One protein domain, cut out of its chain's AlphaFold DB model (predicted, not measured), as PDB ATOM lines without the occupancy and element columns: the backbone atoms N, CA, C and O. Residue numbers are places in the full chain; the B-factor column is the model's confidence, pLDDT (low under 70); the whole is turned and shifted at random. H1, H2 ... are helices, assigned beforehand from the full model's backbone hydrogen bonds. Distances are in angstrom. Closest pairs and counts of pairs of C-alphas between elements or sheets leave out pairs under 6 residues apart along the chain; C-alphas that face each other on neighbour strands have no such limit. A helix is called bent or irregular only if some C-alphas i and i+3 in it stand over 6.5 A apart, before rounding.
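Overview. This is residues 11 to 38 and 58 to 127 of the 134 residues of the protein "TIGR02452 family protein" of Clostridiaceae bacterium (UniProt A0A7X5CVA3). H1, the longest helix, and H2 meet in a corner, with the first part of a kinked H5 packed on both; short H4 lies near the middle, and H3 sits beyond it at the far side, where residues 58 to 63 stick out. The 98 printed residues, 58 of them helical, hold five named helices, H1 to H5 in order, and no named strand: all helix, with mostly crossed packing, no touching pair being at a shallow tilt. The whole is compact, radius of gyration of the C-alphas 14.2 A, spanning 38 by 33 by 33 A.

Arrangement. H1, residues 11 to 27, touches H5, residues 110 to 125, about perpendicular at 77 degrees; H1 touches with residues 21 to 25 alone and H5 with residues 111 to 112 alone, the closest C-alphas being those of Thr 21 and Asn 112, 6.5 A apart. H2, residues 29 to 38, touches residues 112 to 116 of H5, closest C-alphas Val 36 and Ile 113, 5.7 A, at 36 degrees, only just steep. H4, residues 100 to 106, touches H3, residues 66 to 73, closest C-alphas Val 67 and Leu 104, 6.4 A, about perpendicular at 77 degrees. H1 and H3 are apart. Every O i to N i+4 pair is within hydrogen-bond range in H1, H2, H3 and H4; H5 has 4 of 12, and 6 of 13 O i to N i+3 pairs.

Along the chain. H1 begins at C-alpha 11, (125.789, -1.956, 131.182), and is 24.1 A long; H2 is 14.2 A, H3 10.4 A and H4 10.0 A. H5, 19.1 A, ends at C-alpha 125, (119.563, -0.457, 158.650); it is irregular, C-alphas 116 and 119 being 7.9 A apart, with a kink of 76 degrees near residue 117.

Size, cuts and confidence. Residues 39 to 57 are cut out, with 28.5 A between C-alphas 38 and 58. The H3 to H4 link, residues 74 to 99, is long. No printed residue is under 70 in pLDDT.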
ATOM      1  N   GLU A  11     125.010  -0.714 131.228       90.94
ATOM      2  CA  GLU A  11     125.789  -1.956 131.182       90.94
ATOM      3  C   GLU A  11     127.292  -1.677 131.099       90.94
ATOM      4  O   GLU A  11     128.079  -2.257 131.843       90.94
ATOM      5  N   GLU A  12     127.688  -0.709 130.273       92.31
ATOM      6  CA  GLU A  12     129.069  -0.244 130.194       92.31
ATOM      7  C   GLU A  12     129.556   0.284 131.549       92.31
ATOM      8  O   GLU A  12     130.608  -0.137 132.026       92.31
ATOM      9  N   ARG A  13     128.763   1.125 132.227       92.75
ATOM     10  CA  ARG A  13     129.094   1.595 133.581       92.75
ATOM     11  C   ARG A  13     129.211   0.460 134.585       92.75
ATOM     12  O   ARG A  13     130.134   0.483 135.389       92.75
ATOM     13  N   ALA A  14     128.316  -0.525 134.545       95.25
ATOM     14  CA  ALA A  14     128.380  -1.688 135.426       95.25
ATOM     15  C   ALA A  14     129.677  -2.482 135.203       95.25
ATOM     16  O   ALA A  14     130.335  -2.888 136.162       95.25
ATOM     17  N   ASN A  15     130.082  -2.655 133.943       95.81
ATOM     18  CA  ASN A  15     131.344  -3.299 133.587       95.81
ATOM     19  C   ASN A  15     132.546  -2.479 134.072       95.81
ATOM     20  O   ASN A  15     133.483  -3.033 134.648       95.81
ATOM     21  N   THR A  16     132.511  -1.159 133.891       95.88
ATOM     22  CA  THR A  16     133.536  -0.243 134.400       95.88
ATOM     23  C   THR A  16     133.610  -0.273 135.924       95.88
ATOM     24  O   THR A  16     134.704  -0.368 136.462       95.88
ATOM     25  N   ALA A  17     132.477  -0.288 136.633       96.56
ATOM     26  CA  ALA A  17     132.417  -0.366 138.093       96.56
ATOM     27  C   ALA A  17     133.063  -1.653 138.628       96.56
ATOM     28  O   ALA A  17     133.854  -1.614 139.571       96.56
ATOM     29  N   GLN A  18     132.780  -2.800 138.001       97.56
ATOM     30  CA  GLN A  18     133.375  -4.089 138.375       97.56
ATOM     31  C   GLN A  18     134.889  -4.124 138.123       97.56
ATOM     32  O   GLN A  18     135.657  -4.565 138.987       97.56
ATOM     33  N   LYS A  19     135.331  -3.624 136.959       97.44
ATOM     34  CA  LYS A  19     136.759  -3.495 136.632       97.44
ATOM     35  C   LYS A  19     137.461  -2.575 137.626       97.44
ATOM     36  O   LYS A  19     138.435  -2.998 138.240       97.44
ATOM     37  N   HIS A  20     136.913  -1.382 137.847       97.44
ATOM     38  CA  HIS A  20     137.422  -0.391 138.794       97.44
ATOM     39  C   HIS A  20     137.556  -0.968 140.201       97.44
ATOM     40  O   HIS A  20     138.631  -0.911 140.787       97.44
ATOM     41  N   THR A  21     136.517  -1.639 140.708       97.31
ATOM     42  CA  THR A  21     136.544  -2.297 142.027       97.31
ATOM     43  C   THR A  21     137.699  -3.291 142.135       97.31
ATOM     44  O   THR A  21     138.430  -3.304 143.127       97.31
ATOM     45  N   THR A  22     137.888  -4.113 141.101       97.69
ATOM     46  CA  THR A  22     138.963  -5.112 141.052       97.69
ATOM     47  C   THR A  22     140.340  -4.453 140.982       97.69
ATOM     48  O   THR A  22     141.276  -4.896 141.649       97.69
ATOM     49  N   GLU A  23     140.484  -3.396 140.184       97.62
ATOM     50  CA  GLU A  23     141.731  -2.646 140.057       97.62
ATOM     51  C   GLU A  23     142.101  -1.917 141.348       97.62
ATOM     52  O   GLU A  23     143.255  -2.000 141.769       97.62
ATOM     53  N   MET A  24     141.139  -1.274 142.016       97.12
ATOM     54  CA  MET A  24     141.353  -0.592 143.294       97.12
ATOM     55  C   MET A  24     141.795  -1.567 144.383       97.12
ATOM     56  O   MET A  24     142.751  -1.277 145.097       97.12
ATOM     57  N   THR A  25     141.197  -2.761 144.461       96.25
ATOM     58  CA  THR A  25     141.660  -3.811 145.388       96.25
ATOM     59  C   THR A  25     143.122  -4.181 145.141       96.25
ATOM     60  O   THR A  25     143.859  -4.420 146.092       96.25
ATOM     61  N   LYS A  26     143.568  -4.226 143.881       96.81
ATOM     62  CA  LYS A  26     144.957  -4.580 143.544       96.81
ATOM     63  C   LYS A  26     145.931  -3.435 143.815       96.81
ATOM     64  O   LYS A  26     146.996  -3.668 144.377       96.81
ATOM     65  N   ARG A  27     145.592  -2.218 143.384       97.69
ATOM     66  CA  ARG A  27     146.490  -1.053 143.419       97.69
ATOM     67  C   ARG A  27     146.529  -0.374 144.782       97.69
ATOM     68  O   ARG A  27     147.596   0.064 145.194       97.69
ATOM     69  N   CYS A  28     145.391  -0.309 145.465       96.56
ATOM     70  CA  CYS A  28     145.193   0.482 146.678       96.56
ATOM     71  C   CYS A  28     144.873  -0.392 147.900       96.56
ATOM     72  O   CYS A  28     144.164   0.041 148.808       96.56
ATOM     73  N   SER A  29     145.334  -1.649 147.919       97.31
ATOM     74  CA  SER A  29     145.021  -2.603 148.994       97.31
ATOM     75  C   SER A  29     145.400  -2.067 150.373       97.31
ATOM     76  O   SER A  29     144.615  -2.176 151.310       97.31
ATOM     77  N   LYS A  30     146.575  -1.439 150.490       98.25
ATOM     78  CA  LYS A  30     147.080  -0.881 151.749       98.25
ATOM     79  C   LYS A  30     146.217   0.281 152.232       98.25
ATOM     80  O   LYS A  30     145.864   0.327 153.404       98.25
ATOM     81  N   GLU A  31     145.850   1.188 151.335       98.12
ATOM     82  CA  GLU A  31     145.022   2.360 151.610       98.12
ATOM     83  C   GLU A  31     143.591   1.957 151.969       98.12
ATOM     84  O   GLU A  31     142.995   2.550 152.868       98.12
ATOM     85  N   ILE A  32     143.057   0.922 151.310       98.44
ATOM     86  CA  ILE A  32     141.756   0.333 151.633       98.44
ATOM     87  C   ILE A  32     141.811  -0.274 153.034       98.44
ATOM     88  O   ILE A  32     140.994   0.092 153.872       98.44
ATOM     89  N   SER A  33     142.787  -1.142 153.325       98.38
ATOM     90  CA  SER A  33     142.934  -1.748 154.656       98.38
ATOM     91  C   SER A  33     143.108  -0.698 155.749       98.38
ATOM     92  O   SER A  33     142.448  -0.779 156.781       98.38
ATOM     93  N   TYR A  34     143.944   0.313 155.506       98.44
ATOM     94  CA  TYR A  34     144.125   1.430 156.425       98.44
ATOM     95  C   TYR A  34     142.810   2.180 156.657       98.44
ATOM     96  O   TYR A  34     142.434   2.425 157.802       98.44
ATOM     97  N   SER A  35     142.082   2.515 155.591       98.06
ATOM     98  CA  SER A  35     140.813   3.237 155.696       98.06
ATOM     99  C   SER A  35     139.768   2.430 156.456       98.06
ATOM    100  O   SER A  35     139.160   2.967 157.370       98.06
ATOM    101  N   VAL A  36     139.628   1.134 156.157       98.31
ATOM    102  CA  VAL A  36     138.701   0.224 156.850       98.31
ATOM    103  C   VAL A  36     139.019   0.148 158.344       98.31
ATOM    104  O   VAL A  36     138.115   0.255 159.164       98.31
ATOM    105  N   GLN A  37     140.295   0.029 158.719       98.31
ATOM    106  CA  GLN A  37     140.705  -0.010 160.130       98.31
ATOM    107  C   GLN A  37     140.418   1.297 160.881       98.31
ATOM    108  O   GLN A  37     140.211   1.270 162.090       98.31
ATOM    109  N   ASN A  38     140.419   2.431 160.179       97.94
ATOM    110  CA  ASN A  38     140.216   3.755 160.767       97.94
ATOM    111  C   ASN A  38     138.787   4.299 160.567       97.94
ATOM    112  O   ASN A  38     138.471   5.391 161.043       97.94
ATOM    113  N   LYS A  58     134.012  30.084 155.112       93.06
ATOM    114  CA  LYS A  58     133.716  30.624 153.783       93.06
ATOM    115  C   LYS A  58     132.716  29.703 153.096       93.06
ATOM    116  O   LYS A  58     132.998  28.522 152.913       93.06
ATOM    117  N   PHE A  59     131.586  30.257 152.675       95.31
ATOM    118  CA  PHE A  59     130.585  29.534 151.896       95.31
ATOM    119  C   PHE A  59     130.722  29.887 150.418       95.31
ATOM    120  O   PHE A  59     130.860  31.056 150.058       95.31
ATOM    121  N   ILE A  60     130.697  28.867 149.568       95.62
ATOM    122  CA  ILE A  60     130.725  28.995 148.113       95.62
ATOM    123  C   ILE A  60     129.632  28.070 147.577       95.62
ATOM    124  O   ILE A  60     129.521  26.931 148.027       95.62
ATOM    125  N   VAL A  61     128.823  28.565 146.642       97.12
ATOM    126  CA  VAL A  61     127.800  27.779 145.944       97.12
ATOM    127  C   VAL A  61     128.141  27.796 144.461       97.12
ATOM    128  O   VAL A  61     128.289  28.865 143.875       97.12
ATOM    129  N   GLU A  62     128.289  26.615 143.872       96.31
ATOM    130  CA  GLU A  62     128.664  26.435 142.470       96.31
ATOM    131  C   GLU A  62     127.842  25.313 141.843       96.31
ATOM    132  O   GLU A  62     127.412  24.385 142.528       96.31
ATOM    133  N   ASP A  63     127.664  25.389 140.528       97.62
ATOM    134  CA  ASP A  63     127.059  24.329 139.723       97.62
ATOM    135  C   ASP A  63     128.128  23.290 139.339       97.62
ATOM    136  O   ASP A  63     128.624  23.257 138.214       97.62
ATOM    137  N   LEU A  64     128.570  22.506 140.329       96.75
ATOM    138  CA  LEU A  64     129.545  21.422 140.181       96.75
ATOM    139  C   LEU A  64     129.044  20.159 140.883       96.75
ATOM    140  O   LEU A  64     128.433  20.224 141.951       96.75
ATOM    141  N   ASP A  65     129.355  18.993 140.319       95.50
ATOM    142  CA  ASP A  65     129.189  17.734 141.039       95.50
ATOM    143  C   ASP A  65     130.255  17.583 142.142       95.50
ATOM    144  O   ASP A  65     131.288  18.259 142.146       95.50
ATOM    145  N   SER A  66     130.008  16.681 143.096       96.19
ATOM    146  CA  SER A  66     130.894  16.505 144.249       96.19
ATOM    147  C   SER A  66     132.317  16.096 143.866       96.19
ATOM    148  O   SER A  66     133.246  16.540 144.529       96.19
ATOM    149  N   VAL A  67     132.510  15.302 142.809       96.12
ATOM    150  CA  VAL A  67     133.851  14.886 142.371       96.12
ATOM    151  C   VAL A  67     134.598  16.084 141.790       96.12
ATOM    152  O   VAL A  67     135.715  16.383 142.218       96.12
ATOM    153  N   SER A  68     133.963  16.828 140.886       97.19
ATOM    154  CA  SER A  68     134.545  18.045 140.310       97.19
ATOM    155  C   SER A  68     134.877  19.091 141.381       97.19
ATOM    156  O   SER A  68     135.941  19.711 141.337       97.19
ATOM    157  N   ALA A  69     134.008  19.262 142.382       96.94
ATOM    158  CA  ALA A  69     134.244  20.175 143.498       96.94
ATOM    159  C   ALA A  69     135.449  19.754 144.360       96.94
ATOM    160  O   ALA A  69     136.225  20.621 144.765       96.94
ATOM    161  N   ILE A  70     135.646  18.448 144.595       95.81
ATOM    162  CA  ILE A  70     136.844  17.929 145.276       95.81
ATOM    163  C   ILE A  70     138.087  18.313 144.486       95.81
ATOM    164  O   ILE A  70     138.961  18.974 145.033       95.81
ATOM    165  N   PHE A  71     138.172  17.963 143.201       95.62
ATOM    166  CA  PHE A  71     139.368  18.256 142.404       95.62
ATOM    167  C   PHE A  71     139.656  19.756 142.278       95.62
ATOM    168  O   PHE A  71     140.815  20.151 142.197       95.62
ATOM    169  N   LYS A  72     138.620  20.602 142.301       96.62
ATOM    170  CA  LYS A  72     138.780  22.058 142.237       96.62
ATOM    171  C   LYS A  72     139.238  22.682 143.558       96.62
ATOM    172  O   LYS A  72     140.044  23.608 143.532       96.62
ATOM    173  N   HIS A  73     138.704  22.224 144.691       95.31
ATOM    174  CA  HIS A  73     138.848  22.913 145.985       95.31
ATOM    175  C   HIS A  73     139.589  22.121 147.059       95.31
ATOM    176  O   HIS A  73     139.743  22.631 148.172       95.31
ATOM    177  N   HIS A  74     140.026  20.888 146.784       93.69
ATOM    178  CA  HIS A  74     140.688  20.085 147.804       93.69
ATOM    179  C   HIS A  74     141.911  20.819 148.363       93.69
ATOM    180  O   HIS A  74     142.748  21.367 147.648       93.69
ATOM    181  N   SER A  75     142.028  20.797 149.683       90.06
ATOM    182  CA  SER A  75     143.218  21.254 150.388       90.06
ATOM    183  C   SER A  75     143.458  20.331 151.572       90.06
ATOM    184  O   SER A  75     142.554  20.077 152.371       90.06
ATOM    185  N   ASN A  76     144.673  19.786 151.673       89.50
ATOM    186  CA  ASN A  76     145.058  18.842 152.724       89.50
ATOM    187  C   ASN A  76     143.973  17.766 152.975       89.50
ATOM    188  O   ASN A  76     143.584  17.040 152.063       89.50
ATOM    189  N   LYS A  77     143.472  17.677 154.215       91.56
ATOM    190  CA  LYS A  77     142.365  16.802 154.609       91.56
ATOM    191  C   LYS A  77     141.034  17.476 154.281       91.56
ATOM    192  O   LYS A  77     140.586  18.353 155.013       91.56
ATOM    193  N   THR A  78     140.409  17.041 153.193       94.69
ATOM    194  CA  THR A  78     139.086  17.502 152.757       94.69
ATOM    195  C   THR A  78     138.031  16.450 153.099       94.69
ATOM    196  O   THR A  78     138.228  15.268 152.826       94.69
ATOM    197  N   ALA A  79     136.920  16.874 153.703       95.56
ATOM    198  CA  ALA A  79     135.760  16.024 153.948       95.56
ATOM    199  C   ALA A  79     134.693  16.271 152.878       95.56
ATOM    200  O   ALA A  79     134.494  17.402 152.438       95.56
ATOM    201  N   VAL A  80     134.001  15.206 152.481       96.56
ATOM    202  CA  VAL A  80     132.946  15.239 151.464       96.56
ATOM    203  C   VAL A  80     131.749  14.485 152.009       96.56
ATOM    204  O   VAL A  80     131.894  13.388 152.547       96.56
ATOM    205  N   LEU A  81     130.564  15.065 151.855       97.56
ATOM    206  CA  LEU A  81     129.322  14.391 152.197       97.56
ATOM    207  C   LEU A  81     128.923  13.435 151.065       97.56
ATOM    208  O   LEU A  81     128.678  13.867 149.941       97.56
ATOM    209  N   ASN A  82     128.842  12.143 151.369       97.69
ATOM    210  CA  ASN A  82     128.233  11.146 150.491       97.69
ATOM    211  C   ASN A  82     126.710  11.150 150.702       97.69
ATOM    212  O   ASN A  82     126.249  11.022 151.837       97.69
ATOM    213  N   PHE A  83     125.928  11.249 149.627       96.12
ATOM    214  CA  PHE A  83     124.474  11.055 149.656       96.12
ATOM    215  C   PHE A  83     124.162   9.558 149.661       96.12
ATOM    216  O   PHE A  83     123.620   9.002 148.704       96.12
ATOM    217  N   ALA A  84     124.581   8.920 150.752       94.69
ATOM    218  CA  ALA A  84     124.723   7.484 150.857       94.69
ATOM    219  C   ALA A  84     123.383   6.750 150.817       94.69
ATOM    220  O   ALA A  84     122.380   7.166 151.406       94.69
ATOM    221  N   SER A  85     123.391   5.578 150.200       94.19
ATOM    222  CA  SER A  85     122.310   4.626 150.339       94.19
ATOM    223  C   SER A  85     122.260   4.106 151.767       94.19
ATOM    224  O   SER A  85     123.215   3.539 152.289       94.19
ATOM    225  N   PHE A  86     121.080   4.195 152.371       91.50
ATOM    226  CA  PHE A  86     120.822   3.603 153.681       91.50
ATOM    227  C   PHE A  86     120.985   2.069 153.694       91.50
ATOM    228  O   PHE A  86     121.192   1.467 154.743       91.50
ATOM    229  N   LYS A  87     120.871   1.428 152.521       92.62
ATOM    230  CA  LYS A  87     120.677  -0.024 152.384       92.62
ATOM    231  C   LYS A  87     121.870  -0.767 151.810       92.62
ATOM    232  O   LYS A  87     122.097  -1.906 152.194       92.62
ATOM    233  N   ASN A  88     122.563  -0.160 150.850       95.19
ATOM    234  CA  ASN A  88     123.575  -0.850 150.060       95.19
ATOM    235  C   ASN A  88     124.859  -0.019 150.023       95.19
ATOM    236  O   ASN A  88     124.782   1.165 149.700       95.19
ATOM    237  N   PRO A  89     126.036  -0.605 150.272       96.81
ATOM    238  CA  PRO A  89     127.295   0.111 150.108       96.81
ATOM    239  C   PRO A  89     127.466   0.582 148.662       96.81
ATOM    240  O   PRO A  89     127.380  -0.218 147.730       96.81
ATOM    241  N   GLY A  90     127.690   1.884 148.466       96.25
ATOM    242  CA  GLY A  90     127.807   2.478 147.131       96.25
ATOM    243  C   GLY A  90     126.510   2.439 146.317       96.25
ATOM    244  O   GLY A  90     126.553   2.482 145.088       96.25
ATOM    245  N   GLY A  91     125.352   2.283 146.962       94.75
ATOM    246  CA  GLY A  91     124.057   2.314 146.292       94.75
ATOM    247  C   GLY A  91     123.897   1.198 145.263       94.75
ATOM    248  O   GLY A  91     123.839   0.017 145.607       94.75
ATOM    249  N   LYS A  92     123.749   1.567 143.988       94.31
ATOM    250  CA  LYS A  92     123.676   0.624 142.858       94.31
ATOM    251  C   LYS A  92     124.881   0.767 141.920       94.31
ATOM    252  O   LYS A  92     124.766   0.487 140.724       94.31
ATOM    253  N   PHE A  93     126.028   1.173 142.464       95.62
ATOM    254  CA  PHE A  93     127.293   1.375 141.754       95.62
ATOM    255  C   PHE A  93     127.664   0.200 140.836       95.62
ATOM    256  O   PHE A  93     127.790   0.380 139.627       95.62
ATOM    257  N   LEU A  94     127.717  -1.031 141.362       96.12
ATOM    258  CA  LEU A  94     128.053  -2.215 140.555       96.12
ATOM    259  C   LEU A  94     127.030  -2.527 139.450       96.12
ATOM    260  O   LEU A  94     127.354  -3.213 138.484       96.12
ATOM    261  N   ASN A  95     125.802  -2.017 139.560       94.38
ATOM    262  CA  ASN A  95     124.760  -2.163 138.545       94.38
ATOM    263  C   ASN A  95     124.749  -1.005 137.532       94.38
ATOM    264  O   ASN A  95     123.792  -0.897 136.759       94.38
ATOM    265  N   GLY A  96     125.761  -0.131 137.552       91.69
ATOM    266  CA  GLY A  96     125.900   0.995 136.630       91.69
ATOM    267  C   GLY A  96     124.889   2.115 136.866       91.69
ATOM    268  O   GLY A  96     124.574   2.870 135.938       91.69
ATOM    269  N   ALA A  97     124.330   2.205 138.078       91.94
ATOM    270  CA  ALA A  97     123.513   3.348 138.452       91.94
ATOM    271  C   ALA A  97     124.357   4.623 138.497       91.94
ATOM    272  O   ALA A  97     125.583   4.588 138.569       91.94
ATOM    273  N   ARG A  98     123.670   5.759 138.415       89.31
ATOM    274  CA  ARG A  98     124.304   7.067 138.383       89.31
ATOM    275  C   ARG A  98     123.555   8.016 139.306       89.31
ATOM    276  O   ARG A  98     122.493   8.523 138.949       89.31
ATOM    277  N   ALA A  99     124.122   8.231 140.481       93.56
ATOM    278  CA  ALA A  99     123.835   9.340 141.373       93.56
ATOM    279  C   ALA A  99     125.147   9.776 142.046       93.56
ATOM    280  O   ALA A  99     126.230   9.337 141.653       93.56
ATOM    281  N   GLN A 100     125.064  10.691 143.010       96.19
ATOM    282  CA  GLN A 100     126.249  11.284 143.629       96.19
ATOM    283  C   GLN A 100     127.131  10.236 144.331       96.19
ATOM    284  O   GLN A 100     128.344  10.251 144.124       96.19
ATOM    285  N   GLU A 101     126.532   9.288 145.061       97.44
ATOM    286  CA  GLU A 101     127.262   8.199 145.721       97.44
ATOM    287  C   GLU A 101     127.996   7.313 144.707       97.44
ATOM    288  O   GLU A 101     129.182   7.019 144.871       97.44
ATOM    289  N   GLU A 102     127.315   6.904 143.633       96.62
ATOM    290  CA  GLU A 102     127.925   6.066 142.603       96.62
ATOM    291  C   GLU A 102     129.066   6.790 141.881       96.62
ATOM    292  O   GLU A 102     130.078   6.159 141.586       96.62
ATOM    293  N   CYS A 103     128.950   8.101 141.640       96.12
ATOM    294  CA  CYS A 103     130.044   8.896 141.078       96.12
ATOM    295  C   CYS A 103     131.263   8.922 142.014       96.12
ATOM    296  O   CYS A 103     132.382   8.708 141.554       96.12
ATOM    297  N   LEU A 104     131.065   9.103 143.326       97.38
ATOM    298  CA  LEU A 104     132.162   9.009 144.299       97.38
ATOM    299  C   LEU A 104     132.810   7.618 144.289       97.38
ATOM    300  O   LEU A 104     134.030   7.508 144.385       97.38
ATOM    301  N   CYS A 105     132.018   6.555 144.142       97.56
ATOM    302  CA  CYS A 105     132.527   5.184 144.055       97.56
ATOM    303  C   CYS A 105     133.299   4.912 142.752       97.56
ATOM    304  O   CYS A 105     134.274   4.166 142.777       97.56
ATOM    305  N   HIS A 106     132.891   5.519 141.634       95.56
ATOM    306  CA  HIS A 106     133.590   5.413 140.349       95.56
ATOM    307  C   HIS A 106     134.960   6.095 140.354       95.56
ATOM    308  O   HIS A 106     135.866   5.631 139.672       95.56
ATOM    309  N   GLU A 107     135.119   7.158 141.136       96.12
ATOM    310  CA  GLU A 107     136.305   8.020 141.107       96.12
ATOM    311  C   GLU A 107     137.218   7.811 142.330       96.12
ATOM    312  O   GLU A 107     138.148   8.577 142.578       96.12
ATOM    313  N   SER A 108     136.960   6.772 143.134       96.88
ATOM    314  CA  SER A 108     137.741   6.460 144.338       96.88
ATOM    315  C   SER A 108     137.698   4.972 144.709       96.88
ATOM    316  O   SER A 108     137.087   4.159 144.024       96.88
ATOM    317  N   ASN A 109     138.324   4.599 145.825       97.75
ATOM    318  CA  ASN A 109     138.226   3.266 146.430       97.75
ATOM    319  C   ASN A 109     137.092   3.158 147.475       97.75
ATOM    320  O   ASN A 109     137.060   2.205 148.257       97.75
ATOM    321  N   LEU A 110     136.160   4.123 147.504       97.94
ATOM    322  CA  LEU A 110     135.112   4.217 148.523       97.94
ATOM    323  C   LEU A 110     134.232   2.963 148.581       97.94
ATOM    324  O   LEU A 110     133.952   2.475 149.671       97.94
ATOM    325  N   TYR A 111     133.844   2.388 147.438       98.25
ATOM    326  CA  TYR A 111     133.041   1.159 147.420       98.25
ATOM    327  C   TYR A 111     133.762  -0.020 148.099       98.25
ATOM    328  O   TYR A 111     133.169  -0.737 148.911       98.25
ATOM    329  N   ASN A 112     135.059  -0.198 147.823       98.44
ATOM    330  CA  ASN A 112     135.877  -1.243 148.441       98.44
ATOM    331  C   ASN A 112     135.916  -1.106 149.970       98.44
ATOM    332  O   ASN A 112     135.944  -2.118 150.661       98.44
ATOM    333  N   ILE A 113     135.884   0.126 150.485       98.38
ATOM    334  CA  ILE A 113     135.841   0.409 151.925       98.38
ATOM    335  C   ILE A 113     134.433   0.154 152.475       98.38
ATOM    336  O   ILE A 113     134.275  -0.652 153.388       98.38
ATOM    337  N   LEU A 114     133.398   0.780 151.900       98.06
ATOM    338  CA  LEU A 114     132.013   0.680 152.381       98.06
ATOM    339  C   LEU A 114     131.498  -0.765 152.401       98.06
ATOM    340  O   LEU A 114     130.805  -1.159 153.337       98.06
ATOM    341  N   SER A 115     131.868  -1.569 151.401       97.81
ATOM    342  CA  SER A 115     131.483  -2.985 151.316       97.81
ATOM    343  C   SER A 115     131.941  -3.831 152.511       97.81
ATOM    344  O   SER A 115     131.296  -4.832 152.811       97.81
ATOM    345  N   GLN A 116     132.985  -3.418 153.241       98.25
ATOM    346  CA  GLN A 116     133.442  -4.122 154.447       98.25
ATOM    347  C   GLN A 116     132.514  -3.915 155.653       98.25
ATOM    348  O   GLN A 116     132.606  -4.651 156.631       98.25
ATOM    349  N   PHE A 117     131.600  -2.944 155.591       97.56
ATOM    350  CA  PHE A 117     130.682  -2.598 156.680       97.56
ATOM    351  C   PHE A 117     129.254  -3.097 156.435       97.56
ATOM    352  O   PHE A 117     128.308  -2.607 157.059       97.56
ATOM    353  N   GLN A 118     129.079  -4.072 155.532       96.62
ATOM    354  CA  GLN A 118     127.778  -4.669 155.225       96.62
ATOM    355  C   GLN A 118     127.063  -5.131 156.499       96.62
ATOM    356  O   GLN A 118     125.928  -4.730 156.742       96.62
ATOM    357  N   ASP A 119     127.739  -5.905 157.346       95.75
ATOM    358  CA  ASP A 119     127.123  -6.495 158.535       95.75
ATOM    359  C   ASP A 119     126.959  -5.509 159.694       95.75
ATOM    360  O   ASP A 119     125.990  -5.605 160.446       95.75
ATOM    361  N   SER A 120     127.874  -4.549 159.835       94.88
ATOM    362  CA  SER A 120     127.896  -3.622 160.971       94.88
ATOM    363  C   SER A 120     127.040  -2.371 160.769       94.88
ATOM    364  O   SER A 120     126.540  -1.829 161.748       94.88
ATOM    365  N   PHE A 121     126.875  -1.900 159.528       95.00
ATOM    366  CA  PHE A 121     126.131  -0.672 159.219       95.00
ATOM    367  C   PHE A 121     124.869  -0.946 158.393       95.00
ATOM    368  O   PHE A 121     123.769  -0.564 158.783       95.00
ATOM    369  N   TYR A 122     124.996  -1.645 157.264       95.38
ATOM    370  CA  TYR A 122     123.895  -1.770 156.302       95.38
ATOM    371  C   TYR A 122     122.845  -2.814 156.717       95.38
ATOM    372  O   TYR A 122     121.645  -2.560 156.629       95.38
ATOM    373  N   THR A 123     123.263  -3.977 157.215       94.88
ATOM    374  CA  THR A 123     122.356  -5.051 157.648       94.88
ATOM    375  C   THR A 123     121.421  -4.623 158.796       94.88
ATOM    376  O   THR A 123     120.226  -4.929 158.720       94.88
ATOM    377  N   PRO A 124     121.869  -3.885 159.836       92.19
ATOM    378  CA  PRO A 124     120.972  -3.302 160.835       92.19
ATOM    379  C   PRO A 124     119.963  -2.320 160.226       92.19
ATOM    380  O   PRO A 124     118.769  -2.421 160.507       92.19
ATOM    381  N   ASN A 125     120.412  -1.442 159.326       91.00
ATOM    382  CA  ASN A 125     119.563  -0.457 158.650       91.00
ATOM    383  C   ASN A 125     118.438  -1.108 157.829       91.00
ATOM    384  O   ASN A 125     117.307  -0.621 157.811       91.00
ATOM    385  N   LEU A 126     118.689  -2.269 157.216       90.69
ATOM    386  CA  LEU A 126     117.663  -3.036 156.496       90.69
ATOM    387  C   LEU A 126     116.491  -3.494 157.382       90.69
ATOM    388  O   LEU A 126     115.428  -3.816 156.853       90.69
ATOM    389  N   LYS A 127     116.642  -3.507 158.711       88.12
ATOM    390  CA  LYS A 127     115.551  -3.813 159.655       88.12
ATOM    391  C   LYS A 127     114.722  -2.579 160.026       88.12
ATOM    392  O   LYS A 127     113.622  -2.722 160.548       88.12
TER     393      LYS A 127